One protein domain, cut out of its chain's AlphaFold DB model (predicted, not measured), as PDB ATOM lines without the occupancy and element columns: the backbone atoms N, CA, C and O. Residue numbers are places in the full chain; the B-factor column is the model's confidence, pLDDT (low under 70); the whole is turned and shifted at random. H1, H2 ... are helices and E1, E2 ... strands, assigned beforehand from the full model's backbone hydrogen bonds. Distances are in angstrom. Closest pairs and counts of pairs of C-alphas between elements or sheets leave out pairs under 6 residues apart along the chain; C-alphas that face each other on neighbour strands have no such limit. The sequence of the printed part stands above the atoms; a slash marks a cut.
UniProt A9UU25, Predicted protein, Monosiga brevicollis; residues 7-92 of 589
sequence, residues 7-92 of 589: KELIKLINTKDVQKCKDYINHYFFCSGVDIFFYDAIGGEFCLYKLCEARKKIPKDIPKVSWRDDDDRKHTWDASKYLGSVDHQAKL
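AT A GLANCE: This is residues 7 to 92 of the 589 residues of the protein "Predicted protein" of Monosiga brevicollis (UniProt A9UU25). A three-stranded antiparallel sheet, E1 to E3, with H3 over one face, makes one end of an elongated domain, and the two-stranded hairpin E4 and E5 makes the other end. Between these ends lie the helical hairpin H1 and H2 and the short H4, which is nearest the middle. The printed part has 86 residues, with five named helices and five named strands in the order H1 H2 E1 E2 E3 H3 E4 E5 H4 H5; the class is mixed, helices and strands. The whole is compact, with a radius of gyration of the C-alphas of 13.6 A, and spans 44 by 26 by 20 A.

HOW THE PARTS SIT: E1, residues 29 to 32, E2, residues 35 to 40, and E3, residues 45 to 50, form a meander, each strand the antiparallel neighbour of the one before. This sheet is only just strongly twisted, with C-alphas up to 4.0 A off its best plane. N 30 and O 37 of the hairpin E1 and E2 are 2.9 A apart, within hydrogen-bond range, as are N 38 and O 47 of the hairpin E2 and E3, 2.9 A. H3, residues 51 to 57, is on the sheet at a height of 8.8 A, over E2 and along the strands, at 9 degrees to E2 on the local plane; their closest C-alphas, of Asp 35 and Leu 51, are 5.4 A apart. H5, residues 86 to 89, only grazes the sheet with residues 88 to 89; the C-alphas of Cys 31 and Gln 89 are 5.9 A apart. H4, residues 79 to 82, is close to H3 but not clearly touching, with the C-alphas of Arg 55 and Ser 80 closest at 6.2 A. H2, residues 18 to 26, only just touches H4, with 3 pairs of C-alphas within 8 A, the closest those of Cys 21 and Ala 79, 7.7 A. H1, residues 7 to 14, forms a helical hairpin with H2 at a shallow tilt of 24 degrees, opposite ways; the C-alphas of Leu 12 and Cys 21 are closest, 5.8 A. E4, residues 65 to 68, and E5, residues 74 to 77, form an antiparallel hairpin, with N 77 and O 65 2.8 A apart, within hydrogen-bond range. Every O i to N i+4 pair is within range in H1 and H2, but 1 of 3 in H3, where 2 of 4 O i to N i+3 pairs are; H4 and H5 are too short for an i+4 pair.

IN THESE COORDINATES: E2 measures 16.0 A and E3 16.5 A from first to last C-alpha, E1 9.9 A, E4 10.6 A and E5 10.4 A. H2 measures 12.3 A, H1 10.7 A and H3 10.5 A. C-alpha 7, where H1 begins, is at (228.081, 188.007, 174.903), and C-alpha 89, where H5 ends, is at (237.173, 165.568, 173.667).

THE WHOLE: The two C-alphas farthest apart, those of Gly 43 and Asp 71, are 47.2 A apart. The printed part has no cut and no long link. Mean pLDDT of the printed part is 90.9, and no printed residue is under 70.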
ATOM      1  N   LYS A   7     229.415 187.463 174.608       92.44
ATOM      2  CA  LYS A   7     228.081 188.007 174.903       92.44
ATOM      3  C   LYS A   7     226.963 187.058 174.464       92.44
ATOM      4  O   LYS A   7     226.024 186.858 175.231       92.44
ATOM      5  N   GLU A   8     227.076 186.445 173.286       93.00
ATOM      6  CA  GLU A   8     226.100 185.456 172.810       93.00
ATOM      7  C   GLU A   8     226.157 184.166 173.630       93.00
ATOM      8  O   GLU A   8     225.115 183.664 174.051       93.00
ATOM      9  N   LEU A   9     227.355 183.685 173.987       93.19
ATOM     10  CA  LEU A   9     227.482 182.547 174.905       93.19
ATOM     11  C   LEU A   9     226.820 182.833 176.269       93.19
ATOM     12  O   LEU A   9     226.108 181.979 176.792       93.19
ATOM     13  N   ILE A  10     226.983 184.039 176.826       92.44
ATOM     14  CA  ILE A  10     226.321 184.445 178.080       92.44
ATOM     15  C   ILE A  10     224.791 184.507 177.919       92.44
ATOM     16  O   ILE A  10     224.070 184.042 178.803       92.44
ATOM     17  N   LYS A  11     224.271 185.019 176.791       93.19
ATOM     18  CA  LYS A  11     222.825 184.992 176.499       93.19
ATOM     19  C   LYS A  11     222.286 183.559 176.464       93.19
ATOM     20  O   LYS A  11     221.262 183.294 177.088       93.19
ATOM     21  N   LEU A  12     222.986 182.634 175.802       92.44
ATOM     22  CA  LEU A  12     222.607 181.217 175.753       92.44
ATOM     23  C   LEU A  12     222.632 180.570 177.146       92.44
ATOM     24  O   LEU A  12     221.663 179.907 177.518       92.44
ATOM     25  N   ILE A  13     223.662 180.839 177.955       92.00
ATOM     26  CA  ILE A  13     223.758 180.364 179.347       92.00
ATOM     27  C   ILE A  13     222.547 180.822 180.177       92.00
ATOM     28  O   ILE A  13     221.986 180.033 180.939       92.00
ATOM     29  N   ASN A  14     222.083 182.061 179.987       90.12
ATOM     30  CA  ASN A  14     220.914 182.593 180.692       90.12
ATOM     31  C   ASN A  14     219.594 181.889 180.318       90.12
ATOM     32  O   ASN A  14     218.671 181.877 181.132       90.12
ATOM     33  N   THR A  15     219.503 181.239 179.148       91.06
ATOM     34  CA  THR A  15     218.343 180.389 178.794       91.06
ATOM     35  C   THR A  15     218.320 179.047 179.536       91.06
ATOM     36  O   THR A  15     217.333 178.323 179.452       91.06
ATOM     37  N   LYS A  16     219.396 178.711 180.268       88.12
ATOM     38  CA  LYS A  16     219.634 177.427 180.956       88.12
ATOM     39  C   LYS A  16     219.669 176.192 180.039       88.12
ATOM     40  O   LYS A  16     219.737 175.069 180.532       88.12
ATOM     41  N   ASP A  17     219.690 176.386 178.724       89.62
ATOM     42  CA  ASP A  17     219.811 175.316 177.737       89.62
ATOM     43  C   ASP A  17     221.286 174.936 177.536       89.62
ATOM     44  O   ASP A  17     222.033 175.570 176.783       89.62
ATOM     45  N   VAL A  18     221.724 173.894 178.250       91.62
ATOM     46  CA  VAL A  18     223.104 173.391 178.176       91.62
ATOM     47  C   VAL A  18     223.455 172.931 176.760       91.62
ATOM     48  O   VAL A  18     224.589 173.135 176.329       91.62
ATOM     49  N   GLN A  19     222.513 172.341 176.019       92.88
ATOM     50  CA  GLN A  19     222.799 171.781 174.701       92.88
ATOM     51  C   GLN A  19     223.084 172.892 173.685       92.88
ATOM     52  O   GLN A  19     224.130 172.860 173.041       92.88
ATOM     53  N   LYS A  20     222.272 173.958 173.653       93.44
ATOM     54  CA  LYS A  20     222.563 175.145 172.824       93.44
ATOM     55  C   LYS A  20     223.911 175.787 173.158       93.44
ATOM     56  O   LYS A  20     224.621 176.223 172.253       93.44
ATOM     57  N   CYS A  21     224.297 175.823 174.436       93.06
ATOM     58  CA  CYS A  21     225.608 176.337 174.840       93.06
ATOM     59  C   CYS A  21     226.757 175.459 174.315       93.06
ATOM     60  O   CYS A  21     227.757 175.987 173.824       93.06
ATOM     61  N   LYS A  22     226.619 174.128 174.394       94.50
ATOM     62  CA  LYS A  22     227.587 173.182 173.821       94.50
ATOM     63  C   LYS A  22     227.692 173.339 172.309       94.50
ATOM     64  O   LYS A  22     228.802 173.403 171.798       94.50
ATOM     65  N   ASP A  23     226.566 173.416 171.607       93.31
ATOM     66  CA  ASP A  23     226.534 173.494 170.144       93.31
ATOM     67  C   ASP A  23     227.124 174.809 169.629       93.31
ATOM     68  O   ASP A  23     227.889 174.793 168.666       93.31
ATOM     69  N   TYR A  24     226.892 175.923 170.333       94.38
ATOM     70  CA  TYR A  24     227.582 177.183 170.055       94.38
ATOM     71  C   TYR A  24     229.104 177.055 170.220       94.38
ATOM     72  O   TYR A  24     229.843 177.492 169.345       94.38
ATOM     73  N   ILE A  25     229.599 176.417 171.289       94.38
ATOM     74  CA  ILE A  25     231.048 176.205 171.483       94.38
ATOM     75  C   ILE A  25     231.620 175.258 170.410       94.38
ATOM     76  O   ILE A  25     232.644 175.573 169.807       94.38
ATOM     77  N   ASN A  26     230.927 174.155 170.108       93.38
ATOM     78  CA  ASN A  26     231.306 173.177 169.076       93.38
ATOM     79  C   ASN A  26     231.343 173.780 167.656       93.38
ATOM     80  O   ASN A  26     231.925 173.186 166.754       93.38
ATOM     81  N   HIS A  27     230.731 174.950 167.439       91.94
ATOM     82  CA  HIS A  27     230.781 175.677 166.169       91.94
ATOM     83  C   HIS A  27     232.127 176.388 165.929       91.94
ATOM     84  O   HIS A  27     232.453 176.698 164.786       91.94
ATOM     85  N   TYR A  28     232.911 176.632 166.989       94.62
ATOM     86  CA  TYR A  28     234.177 177.381 166.929       94.62
ATOM     87  C   TYR A  28     235.385 176.626 167.485       94.62
ATOM     88  O   TYR A  28     236.510 176.972 167.133       94.62
ATOM     89  N   PHE A  29     235.187 175.639 168.362       95.25
ATOM     90  CA  PHE A  29     236.259 174.905 169.032       95.25
ATOM     91  C   PHE A  29     236.210 173.419 168.660       95.25
ATOM     92  O   PHE A  29     235.209 172.748 168.889       95.25
ATOM     93  N   PHE A  30     237.311 172.903 168.110       95.31
ATOM     94  CA  PHE A  30     237.398 171.560 167.534       95.31
ATOM     95  C   PHE A  30     238.595 170.807 168.130       95.31
ATOM     96  O   PHE A  30     239.729 171.281 168.044       95.31
ATOM     97  N   CYS A  31     238.373 169.639 168.741       93.88
ATOM     98  CA  CYS A  31     239.464 168.843 169.316       93.88
ATOM     99  C   CYS A  31     240.311 168.181 168.230       93.88
ATOM    100  O   CYS A  31     239.774 167.585 167.302       93.88
ATOM    101  N   SER A  32     241.632 168.198 168.387       91.25
ATOM    102  CA  SER A  32     242.562 167.450 167.542       91.25
ATOM    103  C   SER A  32     243.662 166.848 168.413       91.25
ATOM    104  O   SER A  32     244.679 167.478 168.703       91.25
ATOM    105  N   GLY A  33     243.440 165.612 168.865       87.50
ATOM    106  CA  GLY A  33     244.273 164.982 169.888       87.50
ATOM    107  C   GLY A  33     244.025 165.629 171.249       87.50
ATOM    108  O   GLY A  33     242.899 165.619 171.729       87.50
ATOM    109  N   VAL A  34     245.073 166.194 171.854       86.81
ATOM    110  CA  VAL A  34     245.010 166.912 173.146       86.81
ATOM    111  C   VAL A  34     244.860 168.433 172.997       86.81
ATOM    112  O   VAL A  34     244.681 169.145 173.989       86.81
ATOM    113  N   ASP A  35     244.945 168.929 171.764       92.50
ATOM    114  CA  ASP A  35     244.921 170.348 171.422       92.50
ATOM    115  C   ASP A  35     243.581 170.745 170.785       92.50
ATOM    116  O   ASP A  35     242.777 169.899 170.382       92.50
ATOM    117  N   ILE A  36     243.322 172.050 170.719       94.31
ATOM    118  CA  ILE A  36     242.051 172.622 170.273       94.31
ATOM    119  C   ILE A  36     242.311 173.589 169.121       94.31
ATOM    120  O   ILE A  36     243.011 174.592 169.284       94.31
ATOM    121  N   PHE A  37     241.704 173.323 167.970       95.06
ATOM    122  CA  PHE A  37     241.560 174.321 166.921       95.06
ATOM    123  C   PHE A  37     240.445 175.294 167.294       95.06
ATOM    124  O   PHE A  37     239.337 174.880 167.628       95.06
ATOM    125  N   PHE A  38     240.737 176.588 167.214       94.12
ATOM    126  CA  PHE A  38     239.749 177.658 167.273       94.12
ATOM    127  C   PHE A  38     239.564 178.242 165.873       94.12
ATOM    128  O   PHE A  38     240.552 178.638 165.253       94.12
ATOM    129  N   TYR A  39     238.326 178.312 165.389       93.50
ATOM    130  CA  TYR A  39     237.996 178.972 164.129       93.50
ATOM    131  C   TYR A  39     237.763 180.470 164.346       93.50
ATOM    132  O   TYR A  39     236.795 180.884 164.986       93.50
ATOM    133  N   ASP A  40     238.658 181.282 163.792       88.50
ATOM    134  CA  ASP A  40     238.483 182.722 163.679       88.50
ATOM    135  C   ASP A  40     237.679 183.031 162.410       88.50
ATOM    136  O   ASP A  40     238.200 182.992 161.294       88.50
ATOM    137  N   ALA A  41     236.396 183.348 162.585       86.19
ATOM    138  CA  ALA A  41     235.507 183.690 161.480       86.19
ATOM    139  C   ALA A  41     235.789 185.070 160.851       86.19
ATOM    140  O   ALA A  41     235.263 185.335 159.773       86.19
ATOM    141  N   ILE A  42     236.602 185.932 161.481       83.88
ATOM    142  CA  ILE A  42     237.019 187.223 160.905       83.88
ATOM    143  C   ILE A  42     238.124 186.985 159.870       83.88
ATOM    144  O   ILE A  42     238.041 187.489 158.753       83.88
ATOM    145  N   GLY A  43     239.135 186.181 160.219       78.75
ATOM    146  CA  GLY A  43     240.195 185.771 159.285       78.75
ATOM    147  C   GLY A  43     239.795 184.638 158.329       78.75
ATOM    148  O   GLY A  43     240.430 184.442 157.292       78.75
ATOM    149  N   GLY A  44     238.755 183.868 158.668       84.25
ATOM    150  CA  GLY A  44     238.410 182.627 157.973       84.25
ATOM    151  C   GLY A  44     239.506 181.570 158.136       84.25
ATOM    152  O   GLY A  44     239.963 180.990 157.146       84.25
ATOM    153  N   GLU A  45     239.991 181.381 159.368       87.25
ATOM    154  CA  GLU A  45     241.202 180.605 159.680       87.25
ATOM    155  C   GLU A  45     241.057 179.739 160.928       87.25
ATOM    156  O   GLU A  45     240.403 180.116 161.898       87.25
ATOM    157  N   PHE A  46     241.731 178.589 160.926       90.94
ATOM    158  CA  PHE A  46     241.867 177.745 162.105       90.94
ATOM    159  C   PHE A  46     243.197 178.033 162.805       90.94
ATOM    160  O   PHE A  46     244.262 178.011 162.201       90.94
ATOM    161  N   CYS A  47     243.147 178.282 164.109       90.69
ATOM    162  CA  CYS A  47     244.331 178.472 164.940       90.69
ATOM    163  C   CYS A  47     244.432 177.337 165.958       90.69
ATOM    164  O   CYS A  47     243.534 177.173 166.787       90.69
ATOM    165  N   LEU A  48     245.526 176.570 165.922       93.81
ATOM    166  CA  LEU A  48     245.785 175.528 166.913       93.81
ATOM    167  C   LEU A  48     246.311 176.133 168.222       93.81
ATOM    168  O   LEU A  48     247.280 176.901 168.233       93.81
ATOM    169  N   TYR A  49     245.682 175.738 169.327       93.06
ATOM    170  CA  TYR A  49     246.040 176.118 170.686       93.06
ATOM    171  C   TYR A  49     246.091 174.893 171.598       93.06
ATOM    172  O   TYR A  49     245.240 174.007 171.521       93.06
ATOM    173  N   LYS A  50     247.013 174.907 172.563       92.75
ATOM    174  CA  LYS A  50     246.949 173.997 173.713       92.75
ATOM    175  C   LYS A  50     245.658 174.229 174.493       92.75
ATOM    176  O   LYS A  50     245.208 175.369 174.614       92.75
ATOM    177  N   LEU A  51     245.103 173.180 175.101       91.19
ATOM    178  CA  LEU A  51     243.847 173.252 175.865       91.19
ATOM    179  C   LEU A  51     243.827 174.376 176.928       91.19
ATOM    180  O   LEU A  51     242.791 175.006 177.147       91.19
ATOM    181  N   CYS A  52     244.958 174.656 177.582       90.12
ATOM    182  CA  CYS A  52     245.085 175.751 178.548       90.12
ATOM    183  C   CYS A  52     244.941 177.148 177.918       90.12
ATOM    184  O   CYS A  52     244.333 178.022 178.532       90.12
ATOM    185  N   GLU A  53     245.447 177.345 176.699       91.62
ATOM    186  CA  GLU A  53     245.354 178.599 175.946       91.62
ATOM    187  C   GLU A  53     243.967 178.764 175.319       91.62
ATOM    188  O   GLU A  53     243.363 179.828 175.434       91.62
ATOM    189  N   ALA A  54     243.402 177.692 174.753       91.31
ATOM    190  CA  ALA A  54     242.038 177.693 174.220       91.31
ATOM    191  C   ALA A  54     241.006 178.092 175.291       91.31
ATOM    192  O   ALA A  54     240.127 178.913 175.034       91.31
ATOM    193  N   ARG A  55     241.170 177.598 176.528       91.19
ATOM    194  CA  ARG A  55     240.341 177.993 177.680       91.19
ATOM    195  C   ARG A  55     240.416 179.483 178.022       91.19
ATOM    196  O   ARG A  55     239.448 179.993 178.567       91.19
ATOM    197  N   LYS A  56     241.486 180.217 177.687       91.25
ATOM    198  CA  LYS A  56     241.545 181.676 177.932       91.25
ATOM    199  C   LYS A  56     240.537 182.461 177.082       91.25
ATOM    200  O   LYS A  56     240.168 183.563 177.468       91.25
ATOM    201  N   LYS A  57     240.047 181.889 175.972       90.38
ATOM    202  CA  LYS A  57     238.964 182.467 175.153       90.38
ATOM    203  C   LYS A  57     237.577 182.354 175.815       90.38
ATOM    204  O   LYS A  57     236.651 183.020 175.368       90.38
ATOM    205  N   ILE A  58     237.429 181.543 176.870       92.12
ATOM    206  CA  ILE A  58     236.192 181.380 177.651       92.12
ATOM    207  C   ILE A  58     236.522 181.628 179.140       92.12
ATOM    208  O   ILE A  58     236.902 180.689 179.845       92.12
ATOM    209  N   PRO A  59     236.420 182.882 179.627       88.50
ATOM    210  CA  PRO A  59     236.798 183.255 180.992       88.50
ATOM    211  C   PRO A  59     236.101 182.426 182.086       88.50
ATOM    212  O   PRO A  59     234.999 181.914 181.900       88.50
ATOM    213  N   LYS A  60     236.755 182.271 183.246       87.44
ATOM    214  CA  LYS A  60     236.288 181.400 184.354       87.44
ATOM    215  C   LYS A  60     235.145 181.999 185.184       87.44
ATOM    216  O   LYS A  60     234.522 181.286 185.970       87.44
ATOM    217  N   ASP A  61     234.946 183.301 185.056       86.56
ATOM    218  CA  ASP A  61     234.020 184.165 185.790       86.56
ATOM    219  C   ASP A  61     232.643 184.298 185.118       86.56
ATOM    220  O   ASP A  61     231.734 184.897 185.692       86.56
ATOM    221  N   ILE A  62     232.447 183.693 183.941       89.12
ATOM    222  CA  ILE A  62     231.137 183.661 183.281       89.12
ATOM    223  C   ILE A  62     230.087 182.880 184.097       89.12
ATOM    224  O   ILE A  62     230.438 181.959 184.849       89.12
ATOM    225  N   PRO A  63     228.784 183.197 183.938       88.81
ATOM    226  CA  PRO A  63     227.714 182.495 184.637       88.81
ATOM    227  C   PRO A  63     227.696 180.989 184.342       88.81
ATOM    228  O   PRO A  63     228.155 180.524 183.298       88.81
ATOM    229  N   LYS A  64     227.135 180.214 185.274       91.69
ATOM    230  CA  LYS A  64     227.051 178.748 185.193       91.69
ATOM    231  C   LYS A  64     225.599 178.314 185.123       91.69
ATOM    232  O   LYS A  64     224.751 178.880 185.811       91.69
ATOM    233  N   VAL A  65     225.320 177.279 184.337       91.19
ATOM    234  CA  VAL A  65     223.979 176.692 184.274       91.19
ATOM    235  C   VAL A  65     223.847 175.691 185.416       91.19
ATOM    236  O   VAL A  65     224.617 174.738 185.479       91.19
ATOM    237  N   SER A  66     222.884 175.881 186.316       89.88
ATOM    238  CA  SER A  66     222.584 174.919 187.382       89.88
ATOM    239  C   SER A  66     221.114 174.528 187.382       89.88
ATOM    240  O   SER A  66     220.245 175.401 187.320       89.88
ATOM    241  N   TRP A  67     220.857 173.232 187.518       89.38
ATOM    242  CA  TRP A  67     219.532 172.627 187.614       89.38
ATOM    243  C   TRP A  67     219.524 171.595 188.748       89.38
ATOM    244  O   TRP A  67     220.555 171.358 189.385       89.38
ATOM    245  N   ARG A  68     218.363 171.003 189.014       89.88
ATOM    246  CA  ARG A  68     218.232 169.830 189.879       89.88
ATOM    247  C   ARG A  68     217.647 168.673 189.079       89.88
ATOM    248  O   ARG A  68     216.923 168.932 188.119       89.88
ATOM    249  N   ASP A  69     218.023 167.449 189.425       89.31
ATOM    250  CA  ASP A  69     217.373 166.238 188.916       89.31
ATOM    251  C   ASP A  69     216.163 165.850 189.786       89.31
ATOM    252  O   ASP A  69     215.845 166.532 190.764       89.31
ATOM    253  N   ASP A  70     215.486 164.763 189.412       90.88
ATOM    254  CA  ASP A  70     214.295 164.253 190.106       90.88
ATOM    255  C   ASP A  70     214.595 163.775 191.547       90.88
ATOM    256  O   ASP A  70     213.691 163.707 192.375       90.88
ATOM    257  N   ASP A  71     215.872 163.523 191.870       91.38
ATOM    258  CA  ASP A  71     216.383 163.184 193.208       91.38
ATOM    259  C   ASP A  71     216.782 164.450 194.026       91.38
ATOM    260  O   ASP A  71     217.525 164.360 195.007       91.38
ATOM    261  N   ASP A  72     216.347 165.648 193.604       88.44
ATOM    262  CA  ASP A  72     216.733 166.985 194.106       88.44
ATOM    263  C   ASP A  72     218.250 167.290 194.031       88.44
ATOM    264  O   ASP A  72     218.717 168.332 194.509       88.44
ATOM    265  N   ARG A  73     219.080 166.457 193.388       91.44
ATOM    266  CA  ARG A  73     220.535 166.680 193.355       91.44
ATOM    267  C   ARG A  73     220.867 167.864 192.460       91.44
ATOM    268  O   ARG A  73     220.478 167.933 191.297       91.44
ATOM    269  N   LYS A  74     221.640 168.809 192.997       90.50
ATOM    270  CA  LYS A  74     222.070 170.000 192.260       90.50
ATOM    271  C   LYS A  74     223.199 169.668 191.284       90.50
ATOM    272  O   LYS A  74     224.332 169.424 191.693       90.50
ATOM    273  N   HIS A  75     222.909 169.799 189.997       89.19
ATOM    274  CA  HIS A  75     223.889 169.742 188.916       89.19
ATOM    275  C   HIS A  75     224.362 171.146 188.538       89.19
ATOM    276  O   HIS A  75     223.672 172.146 188.759       89.19
ATOM    277  N   THR A  76     225.573 171.268 187.994       91.12
ATOM    278  CA  THR A  76     226.107 172.551 187.508       91.12
ATOM    279  C   THR A  76     227.063 172.335 186.341       91.12
ATOM    280  O   THR A  76     228.046 171.607 186.459       91.12
ATOM    281  N   TRP A  77     226.794 173.011 185.225       93.56
ATOM    282  CA  TRP A  77     227.605 173.011 184.014       93.56
ATOM    283  C   TRP A  77     228.367 174.335 183.862       93.56
ATOM    284  O   TRP A  77     227.859 175.416 184.167       93.56
ATOM    285  N   ASP A  78     229.616 174.231 183.410       91.88
ATOM    286  CA  ASP A  78     230.616 175.301 183.399       91.88
ATOM    287  C   ASP A  78     231.293 175.339 182.019       91.88
ATOM    288  O   ASP A  78     232.121 174.481 181.694       91.88
ATOM    289  N   ALA A  79     230.928 176.329 181.198       91.31
ATOM    290  CA  ALA A  79     231.422 176.466 179.827       91.31
ATOM    291  C   ALA A  79     232.957 176.604 179.755       91.31
ATOM    292  O   ALA A  79     233.573 176.052 178.845       91.31
ATOM    293  N   SER A  80     233.601 177.235 180.749       87.75
ATOM    294  CA  SER A  80     235.070 177.361 180.804       87.75
ATOM    295  C   SER A  80     235.777 176.003 180.962       87.75
ATOM    296  O   SER A  80     236.922 175.810 180.541       87.75
ATOM    297  N   LYS A  81     235.081 175.015 181.543       91.06
ATOM    298  CA  LYS A  81     235.580 173.643 181.695       91.06
ATOM    299  C   LYS A  81     235.254 172.762 180.491       91.06
ATOM    300  O   LYS A  81     236.040 171.843 180.235       91.06
ATOM    301  N   TYR A  82     234.175 173.057 179.754       93.62
ATOM    302  CA  TYR A  82     233.611 172.206 178.697       93.62
ATOM    303  C   TYR A  82     234.640 171.733 177.664       93.62
ATOM    304  O   TYR A  82     234.679 170.539 177.372       93.62
ATOM    305  N   LEU A  83     235.544 172.615 177.216       91.44
ATOM    306  CA  LEU A  83     236.586 172.289 176.227       91.44
ATOM    307  C   LEU A  83     237.495 171.109 176.623       91.44
ATOM    308  O   LEU A  83     238.086 170.465 175.762       91.44
ATOM    309  N   GLY A  84     237.620 170.823 177.924       90.38
ATOM    310  CA  GLY A  84     238.373 169.680 178.454       90.38
ATOM    311  C   GLY A  84     237.495 168.630 179.136       90.38
ATOM    312  O   GLY A  84     237.973 167.940 180.030       90.38
ATOM    313  N   SER A  85     236.209 168.568 178.789       91.75
ATOM    314  CA  SER A  85     235.298 167.498 179.204       91.75
ATOM    315  C   SER A  85     235.349 166.331 178.216       91.75
ATOM    316  O   SER A  85     235.655 166.531 177.041       91.75
ATOM    317  N   VAL A  86     235.002 165.127 178.678       90.00
ATOM    318  CA  VAL A  86     234.972 163.913 177.840       90.00
ATOM    319  C   VAL A  86     234.056 164.093 176.621       90.00
ATOM    320  O   VAL A  86     234.426 163.703 175.522       90.00
ATOM    321  N   ASP A  87     232.909 164.756 176.797       90.06
ATOM    322  CA  ASP A  87     231.930 165.046 175.736       90.06
ATOM    323  C   ASP A  87     232.513 165.897 174.591       90.06
ATOM    324  O   ASP A  87     232.295 165.605 173.418       90.06
ATOM    325  N   HIS A  88     233.308 166.920 174.917       90.94
ATOM    326  CA  HIS A  88     233.987 167.735 173.903       90.94
ATOM    327  C   HIS A  88     235.168 166.979 173.268       90.94
ATOM    328  O   HIS A  88     235.352 166.999 172.054       90.94
ATOM    329  N   GLN A  89     235.958 166.279 174.088       88.19
ATOM    330  CA  GLN A  89     237.173 165.568 173.667       88.19
ATOM    331  C   GLN A  89     236.893 164.311 172.824       88.19
ATOM    332  O   GLN A  89     237.739 163.918 172.026       88.19
ATOM    333  N   ALA A  90     235.705 163.708 172.938       88.75
ATOM    334  CA  ALA A  90     235.286 162.590 172.091       88.75
ATOM    335  C   ALA A  90     235.106 162.987 170.610       88.75
ATOM    336  O   ALA A  90     235.249 162.148 169.720       88.75
ATOM    337  N   LYS A  91     234.824 164.266 170.327       89.81
ATOM    338  CA  LYS A  91     234.646 164.795 168.967       89.81
ATOM    339  C   LYS A  91     235.999 165.183 168.369       89.81
ATOM    340  O   LYS A  91     236.377 166.351 168.353       89.81
ATOM    341  N   LEU A  92     236.754 164.186 167.910       92.19
ATOM    342  CA  LEU A  92     238.060 164.388 167.275       92.19
ATOM    343  C   LEU A  92     237.921 164.802 165.804       92.19
ATOM    344  O   LEU A  92     237.265 164.114 165.020       92.19
TER     345      LEU A  92